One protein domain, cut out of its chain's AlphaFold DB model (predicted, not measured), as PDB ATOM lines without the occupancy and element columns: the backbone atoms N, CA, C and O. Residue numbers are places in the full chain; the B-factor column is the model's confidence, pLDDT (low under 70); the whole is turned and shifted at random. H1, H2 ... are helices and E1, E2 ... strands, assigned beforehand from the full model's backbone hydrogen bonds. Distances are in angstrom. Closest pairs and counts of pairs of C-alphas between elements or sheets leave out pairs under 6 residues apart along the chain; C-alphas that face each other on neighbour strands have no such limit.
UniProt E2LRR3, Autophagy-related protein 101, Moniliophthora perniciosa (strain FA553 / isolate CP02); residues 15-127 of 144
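AT A GLANCE: This is residues 15 to 127 of the 144 residues of the protein "Autophagy-related protein 101" of Moniliophthora perniciosa (strain FA553 / isolate CP02) (UniProt E2LRR3). A long, twisted hairpin, E4 and E5, reaches far past the rest at its turn; beside its other end E1 pairs with E5, and H1 and H2 cover one face of this three-stranded sheet. The small hairpin E2 and E3 packs on H1, which lies between it and the sheet. The 113 printed residues hold E1, H1, E2, E3, H2, E4, E5 in that order, class mixed; the sheet, order E1, E5, E4, is mixed. The whole is loose, with a radius of gyration of the C-alphas of 16.6 A and spans of 57 by 37 by 22 A.

IN THESE COORDINATES: E1, residues 15 to 24, begins at C-alpha 15 (270.135, 257.382, 249.119) and bends by 59 degrees at residue 21. H1 is residues 28 to 41, E2 50 to 55, E3 58 to 63. H2, residues 66 to 85, is 28.6 A long. E4, residues 90 to 105, measures 41.9 A; E5, residues 108 to 126, measures 50.8 A and ends at C-alpha 126 (270.141, 275.269, 230.114).

HOW THE PARTS SIT: E1 and E5 are parallel, with N 16 and O 118 2.8 A apart, within hydrogen-bond range. E5 and E4 are antiparallel, with N 95 and O 119 at 2.9 A. H1 and H2 lie on the same face, two layers, helices over a sheet. They touch, closest C-alphas Lys 29 and Val 76 at 6.3 A, at a steep tilt of 38 degrees, opposite ways; H2 does so with residues 72 to 80 alone. In the hairpin E2 and E3, N 53 and O 60 are 2.8 A apart; the closest C-alphas of H1 and E3 are His 37 and Gly 62, 4.6 A. In H1 and H2 every O i to N i+4 pair is within range.

THE WHOLE: The C-alphas farthest apart, Asp 57 and Phe 107, are 57.5 A apart. The printed part has no cut and no long link. Residues 21 and 105 to 108 have pLDDT under 70.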
ATOM      1  N   LEU A  15     270.496 256.339 250.079       87.81
ATOM      2  CA  LEU A  15     270.135 257.382 249.119       87.81
ATOM      3  C   LEU A  15     271.375 258.181 248.708       87.81
ATOM      4  O   LEU A  15     272.055 258.753 249.559       87.81
ATOM      5  N   ILE A  16     271.643 258.244 247.408       90.25
ATOM      6  CA  ILE A  16     272.722 259.033 246.813       90.25
ATOM      7  C   ILE A  16     272.085 260.044 245.871       90.25
ATOM      8  O   ILE A  16     271.270 259.686 245.025       90.25
ATOM      9  N   ARG A  17     272.429 261.319 246.036       89.19
ATOM     10  CA  ARG A  17     271.829 262.424 245.290       89.19
ATOM     11  C   ARG A  17     272.908 263.143 244.498       89.19
ATOM     12  O   ARG A  17     273.854 263.667 245.080       89.19
ATOM     13  N   LEU A  18     272.754 263.141 243.182       85.19
ATOM     14  CA  LEU A  18     273.576 263.895 242.248       85.19
ATOM     15  C   LEU A  18     272.771 265.126 241.828       85.19
ATOM     16  O   LEU A  18     271.706 265.008 241.219       85.19
ATOM     17  N   GLU A  19     273.253 266.300 242.219       82.19
ATOM     18  CA  GLU A  19     272.661 267.588 241.861       82.19
ATOM     19  C   GLU A  19     273.487 268.205 240.734       82.19
ATOM     20  O   GLU A  19     274.611 268.650 240.963       82.19
ATOM     21  N   TYR A  20     272.941 268.231 239.518       74.56
ATOM     22  CA  TYR A  20     273.591 268.876 238.385       74.56
ATOM     23  C   TYR A  20     272.875 270.185 238.053       74.56
ATOM     24  O   TYR A  20     271.752 270.196 237.547       74.56
ATOM     25  N   GLN A  21     273.534 271.304 238.363       61.72
ATOM     26  CA  GLN A  21     272.902 272.622 238.301       61.72
ATOM     27  C   GLN A  21     272.686 273.143 236.876       61.72
ATOM     28  O   GLN A  21     271.762 273.925 236.677       61.72
ATOM     29  N   VAL A  22     273.526 272.770 235.900       73.56
ATOM     30  CA  VAL A  22     273.427 273.273 234.518       73.56
ATOM     31  C   VAL A  22     274.044 272.295 233.513       73.56
ATOM     32  O   VAL A  22     275.242 272.381 233.259       73.56
ATOM     33  N   LEU A  23     273.262 271.394 232.906       81.50
ATOM     34  CA  LEU A  23     273.710 270.674 231.704       81.50
ATOM     35  C   LEU A  23     273.426 271.518 230.463       81.50
ATOM     36  O   LEU A  23     272.317 272.037 230.303       81.50
ATOM     37  N   ASP A  24     274.410 271.601 229.569       84.62
ATOM     38  CA  ASP A  24     274.189 272.132 228.228       84.62
ATOM     39  C   ASP A  24     273.233 271.206 227.470       84.62
ATOM     40  O   ASP A  24     273.391 269.984 227.468       84.62
ATOM     41  N   ARG A  25     272.240 271.793 226.803       84.25
ATOM     42  CA  ARG A  25     271.292 271.093 225.940       84.25
ATOM     43  C   ARG A  25     271.980 270.143 224.950       84.25
ATOM     44  O   ARG A  25     271.446 269.065 224.703       84.25
ATOM     45  N   PHE A  26     273.123 270.527 224.385       84.81
ATOM     46  CA  PHE A  26     273.789 269.720 223.357       84.81
ATOM     47  C   PHE A  26     274.467 268.467 223.920       84.81
ATOM     48  O   PHE A  26     274.478 267.440 223.253       84.81
ATOM     49  N   THR A  27     274.957 268.522 225.160       88.75
ATOM     50  CA  THR A  27     275.732 267.430 225.779       88.75
ATOM     51  C   THR A  27     274.950 266.683 226.859       88.75
ATOM     52  O   THR A  27     275.359 265.617 227.314       88.75
ATOM     53  N   ALA A  28     273.775 267.189 227.246       89.00
ATOM     54  CA  ALA A  28     272.977 266.651 228.341       89.00
ATOM     55  C   ALA A  28     272.663 265.160 228.197       89.00
ATOM     56  O   ALA A  28     272.781 264.404 229.161       89.00
ATOM     57  N   LYS A  29     272.275 264.720 226.996       92.12
ATOM     58  CA  LYS A  29     271.971 263.307 226.746       92.12
ATOM     59  C   LYS A  29     273.200 262.419 226.920       92.12
ATOM     60  O   LYS A  29     273.090 261.351 227.518       92.12
ATOM     61  N   GLU A  30     274.355 262.863 226.437       92.25
ATOM     62  CA  GLU A  30     275.615 262.119 226.517       92.25
ATOM     63  C   GLU A  30     276.083 261.998 227.970       92.25
ATOM     64  O   GLU A  30     276.368 260.899 228.441       92.25
ATOM     65  N   VAL A  31     276.041 263.100 228.727       92.12
ATOM     66  CA  VAL A  31     276.386 263.126 230.157       92.12
ATOM     67  C   VAL A  31     275.466 262.219 230.975       92.12
ATOM     68  O   VAL A  31     275.946 261.409 231.768       92.12
ATOM     69  N   LEU A  32     274.147 262.301 230.773       93.31
ATOM     70  CA  LEU A  32     273.199 261.433 231.481       93.31
ATOM     71  C   LEU A  32     273.421 259.957 231.136       93.31
ATOM     72  O   LEU A  32     273.357 259.103 232.021       93.31
ATOM     73  N   THR A  33     273.733 259.663 229.874       94.94
ATOM     74  CA  THR A  33     274.057 258.308 229.409       94.94
ATOM     75  C   THR A  33     275.308 257.770 230.100       94.94
ATOM     76  O   THR A  33     275.278 256.659 230.631       94.94
ATOM     77  N   ALA A  34     276.381 258.562 230.165       94.19
ATOM     78  CA  ALA A  34     277.619 258.186 230.843       94.19
ATOM     79  C   ALA A  34     277.419 257.958 232.348       94.19
ATOM     80  O   ALA A  34     277.886 256.954 232.887       94.19
ATOM     81  N   ILE A  35     276.663 258.829 233.027       93.62
ATOM     82  CA  ILE A  35     276.357 258.676 234.458       93.62
ATOM     83  C   ILE A  35     275.601 257.369 234.715       93.62
ATOM     84  O   ILE A  35     275.972 256.608 235.610       93.62
ATOM     85  N   LEU A  36     274.557 257.086 233.931       94.94
ATOM     86  CA  LEU A  36     273.769 255.865 234.095       94.94
ATOM     87  C   LEU A  36     274.606 254.613 233.824       94.94
ATOM     88  O   LEU A  36     274.551 253.664 234.605       94.94
ATOM     89  N   HIS A  37     275.427 254.628 232.773       94.56
ATOM     90  CA  HIS A  37     276.343 253.531 232.483       94.56
ATOM     91  C   HIS A  37     277.367 253.309 233.596       94.56
ATOM     92  O   HIS A  37     277.607 252.159 233.952       94.56
ATOM     93  N   SER A  38     277.916 254.375 234.177       94.19
ATOM     94  CA  SER A  38     278.871 254.287 235.283       94.19
ATOM     95  C   SER A  38     278.224 253.719 236.553       94.19
ATOM     96  O   SER A  38     278.758 252.793 237.168       94.19
ATOM     97  N   ILE A  39     277.018 254.181 236.909       93.25
ATOM     98  CA  ILE A  39     276.260 253.637 238.049       93.25
ATOM     99  C   ILE A  39     275.990 252.142 237.849       93.25
ATOM    100  O   ILE A  39     276.250 251.347 238.752       93.25
ATOM    101  N   LEU A  40     275.499 251.750 236.668       92.69
ATOM    102  CA  LEU A  40     275.219 250.350 236.346       92.69
ATOM    103  C   LEU A  40     276.498 249.507 236.335       92.69
ATOM    104  O   LEU A  40     276.508 248.421 236.904       92.69
ATOM    105  N   PHE A  41     277.599 250.016 235.782       91.81
ATOM    106  CA  PHE A  41     278.886 249.322 235.772       91.81
ATOM    107  C   PHE A  41     279.354 248.947 237.187       91.81
ATOM    108  O   PHE A  41     279.838 247.841 237.410       91.81
ATOM    109  N   HIS A  42     279.145 249.830 238.165       90.06
ATOM    110  CA  HIS A  42     279.528 249.595 239.559       90.06
ATOM    111  C   HIS A  42     278.503 248.812 240.393       90.06
ATOM    112  O   HIS A  42     278.749 248.577 241.584       90.06
ATOM    113  N   ARG A  43     277.331 248.480 239.839       89.81
ATOM    114  CA  ARG A  43     276.209 247.902 240.602       89.81
ATOM    115  C   ARG A  43     275.577 246.663 239.990       89.81
ATOM    116  O   ARG A  43     274.878 245.950 240.704       89.81
ATOM    117  N   LEU A  44     275.814 246.387 238.712       85.69
ATOM    118  CA  LEU A  44     275.409 245.130 238.102       85.69
ATOM    119  C   LEU A  44     276.244 243.986 238.684       85.69
ATOM    120  O   LEU A  44     277.473 244.037 238.714       85.69
ATOM    121  N   PHE A  45     275.559 242.950 239.156       75.81
ATOM    122  CA  PHE A  45     276.192 241.729 239.636       75.81
ATOM    123  C   PHE A  45     276.495 240.802 238.453       75.81
ATOM    124  O   PHE A  45     275.647 240.606 237.584       75.81
ATOM    125  N   GLY A  46     277.683 240.194 238.439       77.75
ATOM    126  CA  GLY A  46     278.093 239.224 237.418       77.75
ATOM    127  C   GLY A  46     279.150 239.752 236.447       77.75
ATOM    128  O   GLY A  46     279.767 240.793 236.668       77.75
ATOM    129  N   THR A  47     279.399 238.991 235.381       75.81
ATOM    130  CA  THR A  47     280.435 239.311 234.391       75.81
ATOM    131  C   THR A  47     279.944 240.395 233.442       75.81
ATOM    132  O   THR A  47     279.357 240.117 232.398       75.81
ATOM    133  N   VAL A  48     280.202 241.645 233.806       81.75
ATOM    134  CA  VAL A  48     279.960 242.802 232.948       81.75
ATOM    135  C   VAL A  48     281.168 243.007 232.041       81.75
ATOM    136  O   VAL A  48     282.292 243.153 232.522       81.75
ATOM    137  N   LYS A  49     280.953 243.049 230.722       86.94
ATOM    138  CA  LYS A  49     282.006 243.473 229.792       86.94
ATOM    139  C   LYS A  49     282.188 244.991 229.911       86.94
ATOM    140  O   LYS A  49     281.222 245.720 229.666       86.94
ATOM    141  N   PRO A  50     283.380 245.483 230.290       89.75
ATOM    142  CA  PRO A  50     283.625 246.914 230.372       89.75
ATOM    143  C   PRO A  50     283.655 247.535 228.972       89.75
ATOM    144  O   PRO A  50     284.162 246.933 228.027       89.75
ATOM    145  N   LYS A  51     283.170 248.770 228.868       91.62
ATOM    146  CA  LYS A  51     283.478 249.701 227.775       91.62
ATOM    147  C   LYS A  51     283.899 251.046 228.352       91.62
ATOM    148  O   LYS A  51     283.569 251.360 229.493       91.62
ATOM    149  N   THR A  52     284.598 251.843 227.562       91.88
ATOM    150  CA  THR A  52     284.930 253.233 227.889       91.88
ATOM    151  C   THR A  52     284.006 254.164 227.117       91.88
ATOM    152  O   THR A  52     283.750 253.942 225.933       91.88
ATOM    153  N   ILE A  53     283.480 255.186 227.786       90.19
ATOM    154  CA  ILE A  53     282.640 256.222 227.189       90.19
ATOM    155  C   ILE A  53     283.336 257.562 227.419       90.19
ATOM    156  O   ILE A  53     283.569 257.942 228.564       90.19
ATOM    157  N   GLU A  54     283.654 258.265 226.338       90.69
ATOM    158  CA  GLU A  54     284.246 259.604 226.378       90.69
ATOM    159  C   GLU A  54     283.140 260.657 226.384       90.69
ATOM    160  O   GLU A  54     282.337 260.711 225.452       90.69
ATOM    161  N   VAL A  55     283.083 261.484 227.431       88.06
ATOM    162  CA  VAL A  55     282.127 262.596 227.530       88.06
ATOM    163  C   VAL A  55     282.803 263.804 228.164       88.06
ATOM    164  O   VAL A  55     283.321 263.700 229.272       88.06
ATOM    165  N   LEU A  56     282.748 264.962 227.493       84.00
ATOM    166  CA  LEU A  56     283.325 266.233 227.972       84.00
ATOM    167  C   LEU A  56     284.792 266.096 228.428       84.00
ATOM    168  O   LEU A  56     285.152 266.561 229.507       84.00
ATOM    169  N   ASP A  57     285.610 265.409 227.627       86.06
ATOM    170  CA  ASP A  57     287.025 265.109 227.911       86.06
ATOM    171  C   ASP A  57     287.264 264.241 229.163       86.06
ATOM    172  O   ASP A  57     288.373 264.179 229.697       86.06
ATOM    173  N   VAL A  58     286.223 263.550 229.640       87.06
ATOM    174  CA  VAL A  58     286.299 262.590 230.742       87.06
ATOM    175  C   VAL A  58     285.970 261.188 230.238       87.06
ATOM    176  O   VAL A  58     284.855 260.910 229.786       87.06
ATOM    177  N   THR A  59     286.916 260.270 230.422       91.06
ATOM    178  CA  THR A  59     286.693 258.840 230.213       91.06
ATOM    179  C   THR A  59     285.894 258.261 231.380       91.06
ATOM    180  O   THR A  59     286.341 258.260 232.528       91.06
ATOM    181  N   THR A  60     284.714 257.715 231.095       91.62
ATOM    182  CA  THR A  60     283.849 257.051 232.078       91.62
ATOM    183  C   THR A  60     283.705 255.560 231.776       91.62
ATOM    184  O   THR A  60     283.694 255.158 230.607       91.62
ATOM    185  N   PRO A  61     283.607 254.698 232.802       92.44
ATOM    186  CA  PRO A  61     283.331 253.292 232.578       92.44
ATOM    187  C   PRO A  61     281.867 253.095 232.182       92.44
ATOM    188  O   PRO A  61     280.964 253.775 232.673       92.44
ATOM    189  N   GLY A  62     281.622 252.111 231.329       91.62
ATOM    190  CA  GLY A  62     280.287 251.709 230.936       91.62
ATOM    191  C   GLY A  62     280.144 250.211 230.743       91.62
ATOM    192  O   GLY A  62     281.097 249.436 230.815       91.62
ATOM    193  N   VAL A  63     278.904 249.819 230.477       91.38
ATOM    194  CA  VAL A  63     278.484 248.425 230.323       91.38
ATOM    195  C   VAL A  63     278.328 248.110 228.837       91.38
ATOM    196  O   VAL A  63     277.525 248.756 228.168       91.38
ATOM    197  N   SER A  64     279.088 247.137 228.328       90.88
ATOM    198  CA  SER A  64     278.986 246.632 226.951       90.88
ATOM    199  C   SER A  64     277.941 245.515 226.865       90.88
ATOM    200  O   SER A  64     278.286 244.346 226.676       90.88
ATOM    201  N   ASP A  65     276.673 245.881 227.031       90.81
ATOM    202  CA  ASP A  65     275.525 244.977 226.938       90.81
ATOM    203  C   ASP A  65     274.384 245.653 226.145       90.81
ATOM    204  O   ASP A  65     273.975 246.756 226.526       90.81
ATOM    205  N   PRO A  66     273.870 245.040 225.059       91.38
ATOM    206  CA  PRO A  66     272.862 245.663 224.196       91.38
ATOM    207  C   PRO A  66     271.547 246.006 224.906       91.38
ATOM    208  O   PRO A  66     270.924 247.030 224.601       91.38
ATOM    209  N   ASP A  67     271.126 245.177 225.865       91.62
ATOM    210  CA  ASP A  67     269.886 245.397 226.607       91.62
ATOM    211  C   ASP A  67     270.051 246.586 227.556       91.62
ATOM    212  O   ASP A  67     269.172 247.449 227.641       91.62
ATOM    213  N   MET A  68     271.208 246.695 228.219       90.94
ATOM    214  CA  MET A  68     271.535 247.844 229.067       90.94
ATOM    215  C   MET A  68     271.684 249.134 228.262       90.94
ATOM    216  O   MET A  68     271.194 250.177 228.692       90.94
ATOM    217  N   GLU A  69     272.320 249.086 227.093       92.88
ATOM    218  CA  GLU A  69     272.441 250.241 226.194       92.88
ATOM    219  C   GLU A  69     271.071 250.749 225.744       92.88
ATOM    220  O   GLU A  69     270.777 251.944 225.839       92.88
ATOM    221  N   THR A  70     270.198 249.827 225.336       95.06
ATOM    222  CA  THR A  70     268.824 250.141 224.938       95.06
ATOM    223  C   THR A  70     268.025 250.707 226.111       95.06
ATOM    224  O   THR A  70     267.316 251.704 225.961       95.06
ATOM    225  N   LEU A  71     268.156 250.115 227.303       94.88
ATOM    226  CA  LEU A  71     267.488 250.586 228.515       94.88
ATOM    227  C   LEU A  71     267.916 252.012 228.876       94.88
ATOM    228  O   LEU A  71     267.055 252.866 229.102       94.88
ATOM    229  N   VAL A  72     269.224 252.277 228.918       95.25
ATOM    230  CA  VAL A  72     269.773 253.601 229.240       95.25
ATOM    231  C   VAL A  72     269.304 254.627 228.213       95.25
ATOM    232  O   VAL A  72     268.725 255.642 228.603       95.25
ATOM    233  N   SER A  73     269.458 254.332 226.919       95.94
ATOM    234  CA  SER A  73     269.024 255.210 225.826       95.94
ATOM    235  C   SER A  73     267.538 255.574 225.946       95.94
ATOM    236  O   SER A  73     267.177 256.751 226.001       95.94
ATOM    237  N   ASN A  74     266.672 254.574 226.138       96.69
ATOM    238  CA  ASN A  74     265.232 254.782 226.287       96.69
ATOM    239  C   ASN A  74     264.878 255.663 227.495       96.69
ATOM    240  O   ASN A  74     263.967 256.494 227.413       96.69
ATOM    241  N   LYS A  75     265.568 255.494 228.631       95.38
ATOM    242  CA  LYS A  75     265.317 256.299 229.836       95.38
ATOM    243  C   LYS A  75     265.813 257.734 229.682       95.38
ATOM    244  O   LYS A  75     265.096 258.649 230.090       95.38
ATOM    245  N   VAL A  76     266.970 257.941 229.055       95.12
ATOM    246  CA  VAL A  76     267.494 259.281 228.740       95.12
ATOM    247  C   VAL A  76     266.574 260.005 227.757       95.12
ATOM    248  O   VAL A  76     266.245 261.170 227.968       95.12
ATOM    249  N   ASP A  77     266.074 259.320 226.731       94.75
ATOM    250  CA  ASP A  77     265.141 259.909 225.770       94.75
ATOM    251  C   ASP A  77     263.778 260.239 226.382       94.75
ATOM    252  O   ASP A  77     263.195 261.284 226.077       94.75
ATOM    253  N   ALA A  78     263.260 259.376 227.258       93.25
ATOM    254  CA  ALA A  78     262.028 259.650 227.992       93.25
ATOM    255  C   ALA A  78     262.183 260.881 228.896       93.25
ATOM    256  O   ALA A  78     261.323 261.766 228.886       93.25
ATOM    257  N   PHE A  79     263.305 260.969 229.616       92.44
ATOM    258  CA  PHE A  79     263.662 262.144 230.401       92.44
ATOM    259  C   PHE A  79     263.720 263.398 229.522       92.44
ATOM    260  O   PHE A  79     263.065 264.393 229.823       92.44
ATOM    261  N   TRP A  80     264.433 263.329 228.396       91.19
ATOM    262  CA  TRP A  80     264.601 264.450 227.476       91.19
ATOM    263  C   TRP A  80     263.268 264.989 226.959       91.19
ATOM    264  O   TRP A  80     263.000 266.185 227.052       91.19
ATOM    265  N   LYS A  81     262.390 264.095 226.486       90.62
ATOM    266  CA  LYS A  81     261.042 264.452 226.023       90.62
ATOM    267  C   LYS A  81     260.217 265.110 227.131       90.62
ATOM    268  O   LYS A  81     259.451 266.031 226.850       90.62
ATOM    269  N   GLY A  82     260.363 264.647 228.374       89.44
ATOM    270  CA  GLY A  82     259.712 265.243 229.539       89.44
ATOM    271  C   GLY A  82     260.206 266.663 229.811       89.44
ATOM    272  O   GLY A  82     259.401 267.588 229.917       89.44
ATOM    273  N   VAL A  83     261.525 266.859 229.850       89.31
ATOM    274  CA  VAL A  83     262.117 268.168 230.151       89.31
ATOM    275  C   VAL A  83     261.888 269.185 229.031       89.31
ATOM    276  O   VAL A  83     261.606 270.352 229.309       89.31
ATOM    277  N   GLU A  84     261.939 268.771 227.761       85.62
ATOM    278  CA  GLU A  84     261.659 269.669 226.633       85.62
ATOM    279  C   GLU A  84     260.229 270.212 226.659       85.62
ATOM    280  O   GLU A  84     260.026 271.391 226.359       85.62
ATOM    281  N   ARG A  85     259.259 269.388 227.070       84.19
ATOM    282  CA  ARG A  85     257.848 269.780 227.218       84.19
ATOM    283  C   ARG A  85     257.582 270.592 228.486       84.19
ATOM    284  O   ARG A  85     256.620 271.352 228.523       84.19
ATOM    285  N   GLY A  86     258.419 270.443 229.510       79.81
ATOM    286  CA  GLY A  86     258.289 271.148 230.781       79.81
ATOM    287  C   GLY A  86     258.623 272.641 230.692       79.81
ATOM    288  O   GLY A  86     259.480 273.069 229.909       79.81
ATOM    289  N   MET A  87     257.965 273.438 231.542       74.25
ATOM    290  CA  MET A  87     258.228 274.878 231.673       74.25
ATOM    291  C   MET A  87     259.569 275.156 232.369       74.25
ATOM    292  O   MET A  87     260.290 276.058 231.961       74.25
ATOM    293  N   GLU A  88     259.942 274.348 233.366       77.88
ATOM    294  CA  GLU A  88     261.097 274.620 234.239       77.88
ATOM    295  C   GLU A  88     262.437 274.072 233.727       77.88
ATOM    296  O   GLU A  88     263.449 274.229 234.399       77.88
ATOM    297  N   LYS A  89     262.466 273.411 232.558       86.88
ATOM    298  CA  LYS A  89     263.659 272.751 231.975       86.88
ATOM    299  C   LYS A  89     264.476 271.912 232.974       86.88
ATOM    300  O   LYS A  89     265.672 271.698 232.801       86.88
ATOM    301  N   ARG A  90     263.804 271.389 233.998       88.25
ATOM    302  CA  ARG A  90     264.346 270.546 235.061       88.25
ATOM    303  C   ARG A  90     263.674 269.188 235.037       88.25
ATOM    304  O   ARG A  90     262.504 269.074 234.674       88.25
ATOM    305  N   GLY A  91     264.406 268.171 235.464       89.44
ATOM    306  CA  GLY A  91     263.867 266.836 235.664       89.44
ATOM    307  C   GLY A  91     264.688 266.029 236.660       89.44
ATOM    308  O   GLY A  91     265.775 266.430 237.078       89.44
ATOM    309  N   GLN A  92     264.168 264.848 236.987       92.44
ATOM    310  CA  GLN A  92     264.833 263.871 237.840       92.44
ATOM    311  C   GLN A  92     264.828 262.485 237.183       92.44
ATOM    312  O   GLN A  92     263.803 262.051 236.659       92.44
ATOM    313  N   ILE A  93     265.962 261.785 237.242       93.69
ATOM    314  CA  ILE A  93     266.075 260.351 236.958       93.69
ATOM    315  C   ILE A  93     266.396 259.643 238.271       93.69
ATOM    316  O   ILE A  93     267.329 260.032 238.973       93.69
ATOM    317  N   THR A  94     265.650 258.586 238.584       94.38
ATOM    318  CA  THR A  94     265.890 257.761 239.771       94.38
ATOM    319  C   THR A  94     266.251 256.344 239.350       94.38
ATOM    320  O   THR A  94     265.489 255.697 238.631       94.38
ATOM    321  N   VAL A  95     267.410 255.865 239.803       94.12
ATOM    322  CA  VAL A  95     267.846 254.471 239.659       94.12
ATOM    323  C   VAL A  95     267.691 253.790 241.008       94.12
ATOM    324  O   VAL A  95     268.290 254.227 241.990       94.12
ATOM    325  N   THR A  96     266.908 252.719 241.053       93.56
ATOM    326  CA  THR A  96     266.637 251.972 242.284       93.56
ATOM    327  C   THR A  96     267.171 250.559 242.147       93.56
ATOM    328  O   THR A  96     266.804 249.842 241.219       93.56
ATOM    329  N   PHE A  97     268.009 250.152 243.096       91.75
ATOM    330  CA  PHE A  97     268.424 248.770 243.267       91.75
ATOM    331  C   PHE A  97     267.637 248.163 244.424       91.75
ATOM    332  O   PHE A  97     267.701 248.648 245.558       91.75
ATOM    333  N   ALA A  98     266.879 247.111 244.125       89.19
ATOM    334  CA  ALA A  98     266.015 246.433 245.079       89.19
ATOM    335  C   ALA A  98     266.305 244.934 245.131       89.19
ATOM    336  O   ALA A  98     266.754 244.329 244.159       89.19
ATOM    337  N   GLU A  99     266.070 244.346 246.298       87.06
ATOM    338  CA  GLU A  99     266.133 242.910 246.531       87.06
ATOM    339  C   GLU A  99     264.703 242.372 246.622       87.06
ATOM    340  O   GLU A  99     263.892 242.888 247.395       87.06
ATOM    341  N   LYS A 100     264.394 241.328 245.851       86.25
ATOM    342  CA  LYS A 100     263.118 240.616 245.949       86.25
ATOM    343  C   LYS A 100     263.116 239.767 247.214       86.25
ATOM    344  O   LYS A 100     263.914 238.838 247.346       86.25
ATOM    345  N   LYS A 101     262.222 240.075 248.147       83.00
ATOM    346  CA  LYS A 101     262.041 239.340 249.399       83.00
ATOM    347  C   LYS A 101     260.653 238.742 249.455       83.00
ATOM    348  O   LYS A 101     259.651 239.435 249.341       83.00
ATOM    349  N   ASN A 102     260.601 237.442 249.715       82.00
ATOM    350  CA  ASN A 102     259.349 236.775 250.033       82.00
ATOM    351  C   ASN A 102     259.027 237.023 251.499       82.00
ATOM    352  O   ASN A 102     259.652 236.444 252.394       82.00
ATOM    353  N   LYS A 103     258.045 237.882 251.753       75.94
ATOM    354  CA  LYS A 103     257.556 238.119 253.102       75.94
ATOM    355  C   LYS A 103     256.422 237.146 253.386       75.94
ATOM    356  O   LYS A 103     255.411 237.107 252.689       75.94
ATOM    357  N   LYS A 104     256.629 236.315 254.408       72.25
ATOM    358  CA  LYS A 104     255.607 235.401 254.915       72.25
ATOM    359  C   LYS A 104     254.862 236.099 256.043       72.25
ATOM    360  O   LYS A 104     255.423 236.296 257.118       72.25
ATOM    361  N   THR A 105     253.605 236.436 255.804       69.56
ATOM    362  CA  THR A 105     252.649 236.777 256.863       69.56
ATOM    363  C   THR A 105     251.721 235.577 257.031       69.56
ATOM    364  O   THR A 105     251.522 234.834 256.081       69.56
ATOM    365  N   TRP A 106     251.217 235.319 258.239       62.03
ATOM    366  CA  TRP A 106     250.335 234.190 258.584       62.03
ATOM    367  C   TRP A 106     249.408 233.760 257.412       62.03
ATOM    368  O   TRP A 106     248.489 234.482 257.039       62.03
ATOM    369  N   PHE A 107     249.725 232.604 256.808       60.91
ATOM    370  CA  PHE A 107     249.114 231.963 255.620       60.91
ATOM    371  C   PHE A 107     249.259 232.613 254.228       60.91
ATOM    372  O   PHE A 107     248.775 232.034 253.257       60.91
ATOM    373  N   GLN A 108     249.966 233.731 254.066       66.62
ATOM    374  CA  GLN A 108     250.206 234.362 252.762       66.62
ATOM    375  C   GLN A 108     251.686 234.699 252.545       66.62
ATOM    376  O   GLN A 108     252.345 235.318 253.381       66.62
ATOM    377  N   VAL A 109     252.205 234.302 251.384       76.88
ATOM    378  CA  VAL A 109     253.516 234.734 250.893       76.88
ATOM    379  C   VAL A 109     253.271 235.800 249.839       76.88
ATOM    380  O   VAL A 109     252.588 235.526 248.854       76.88
ATOM    381  N   TYR A 110     253.812 236.996 250.044       80.31
ATOM    382  CA  TYR A 110     253.864 238.024 249.010       80.31
ATOM    383  C   TYR A 110     255.317 238.377 248.700       80.31
ATOM    384  O   TYR A 110     256.183 238.358 249.580       80.31
ATOM    385  N   GLU A 111     255.574 238.656 247.428       79.88
ATOM    386  CA  GLU A 111     256.867 239.133 246.952       79.88
ATOM    387  C   GLU A 111     256.917 240.654 247.149       79.88
ATOM    388  O   GLU A 111     256.037 241.383 246.694       79.88
ATOM    389  N   GLU A 112     257.917 241.126 247.884       84.69
ATOM    390  CA  GLU A 112     258.172 242.537 248.162       84.69
ATOM    391  C   GLU A 112     259.517 242.925 247.538       84.69
ATOM    392  O   GLU A 112     260.515 242.228 247.722       84.69
ATOM    393  N   GLU A 113     259.571 244.045 246.819       85.62
ATOM    394  CA  GLU A 113     260.835 244.626 246.362       85.62
ATOM    395  C   GLU A 113     261.343 245.614 247.412       85.62
ATOM    396  O   GLU A 113     260.766 246.681 247.616       85.62
ATOM    397  N   VAL A 114     262.430 245.256 248.096       87.50
ATOM    398  CA  VAL A 114     263.015 246.080 249.157       87.50
ATOM    399  C   VAL A 114     264.209 246.855 248.590       87.50
ATOM    400  O   VAL A 114     265.250 246.244 248.326       87.50
ATOM    401  N   PRO A 115     264.107 248.185 248.393       89.62
ATOM    402  CA  PRO A 115     265.196 248.987 247.852       89.62
ATOM    403  C   PRO A 115     266.339 249.097 248.862       89.62
ATOM    404  O   PRO A 115     266.157 249.565 249.988       89.62
ATOM    405  N   TRP A 116     267.539 248.704 248.451       90.00
ATOM    406  CA  TRP A 116     268.744 248.801 249.279       90.00
ATOM    407  C   TRP A 116     269.639 249.977 248.870       90.00
ATOM    408  O   TRP A 116     270.337 250.529 249.720       90.00
ATOM    409  N   GLU A 117     269.564 250.443 247.621       91.25
ATOM    410  CA  GLU A 117     270.259 251.649 247.157       91.25
ATOM    411  C   GLU A 117     269.421 252.410 246.125       91.25
ATOM    412  O   GLU A 117     268.765 251.815 245.270       91.25
ATOM    413  N   GLN A 118     269.453 253.737 246.196       93.62
ATOM    414  CA  GLN A 118     268.756 254.618 245.270       93.62
ATOM    415  C   GLN A 118     269.658 255.786 244.869       93.62
ATOM    416  O   GLN A 118     270.184 256.497 245.726       93.62
ATOM    417  N   TRP A 119     269.790 256.010 243.564       95.19
ATOM    418  CA  TRP A 119     270.490 257.149 242.979       95.19
ATOM    419  C   TRP A 119     269.476 258.118 242.399       95.19
ATOM    420  O   TRP A 119     268.724 257.764 241.496       95.19
ATOM    421  N   VAL A 120     269.462 259.340 242.914       94.06
ATOM    422  CA  VAL A 120     268.599 260.422 242.447       94.06
ATOM    423  C   VAL A 120     269.456 261.425 241.695       94.06
ATOM    424  O   VAL A 120     270.306 262.086 242.286       94.06
ATOM    425  N   ILE A 121     269.234 261.527 240.391       93.38
ATOM    426  CA  ILE A 121     269.957 262.411 239.481       93.38
ATOM    427  C   ILE A 121     269.013 263.552 239.129       93.38
ATOM    428  O   ILE A 121     268.039 263.347 238.408       93.38
ATOM    429  N   ASN A 122     269.287 264.747 239.642       91.44
ATOM    430  CA  ASN A 122     268.550 265.944 239.252       91.44
ATOM    431  C   ASN A 122     269.356 266.691 238.204       91.44
ATOM    432  O   ASN A 122     270.554 266.916 238.382       91.44
ATOM    433  N   ALA A 123     268.685 267.077 237.127       90.12
ATOM    434  CA  ALA A 123     269.304 267.760 236.010       90.12
ATOM    435  C   ALA A 123     268.445 268.952 235.589       90.12
ATOM    436  O   ALA A 123     267.255 268.817 235.297       90.12
ATOM    437  N   GLU A 124     269.078 270.120 235.538       88.81
ATOM    438  CA  GLU A 124     268.555 271.315 234.886       88.81
ATOM    439  C   GLU A 124     269.245 271.487 233.535       88.81
ATOM    440  O   GLU A 124     270.472 271.554 233.456       88.81
ATOM    441  N   ILE A 125     268.455 271.564 232.468       87.50
ATOM    442  CA  ILE A 125     268.939 271.784 231.111       87.50
ATOM    443  C   ILE A 125     268.898 273.284 230.840       87.50
ATOM    444  O   ILE A 125     267.822 273.887 230.800       87.50
ATOM    445  N   ARG A 126     270.063 273.893 230.612       81.88
ATOM    446  CA  ARG A 126     270.141 275.269 230.114       81.88
ATOM    447  C   ARG A 126     270.683 275.277 228.700       81.88
ATOM    448  O   ARG A 126     271.528 274.479 228.315       81.88
ATOM    449  N   GLN A 127     270.195 276.231 227.924       70.25
ATOM    450  CA  GLN A 127     270.823 276.574 226.663       70.25
ATOM    451  C   GLN A 127     272.077 277.391 226.979       70.25
ATOM    452  O   GLN A 127     271.973 278.407 227.675       70.25
TER     453      GLN A 127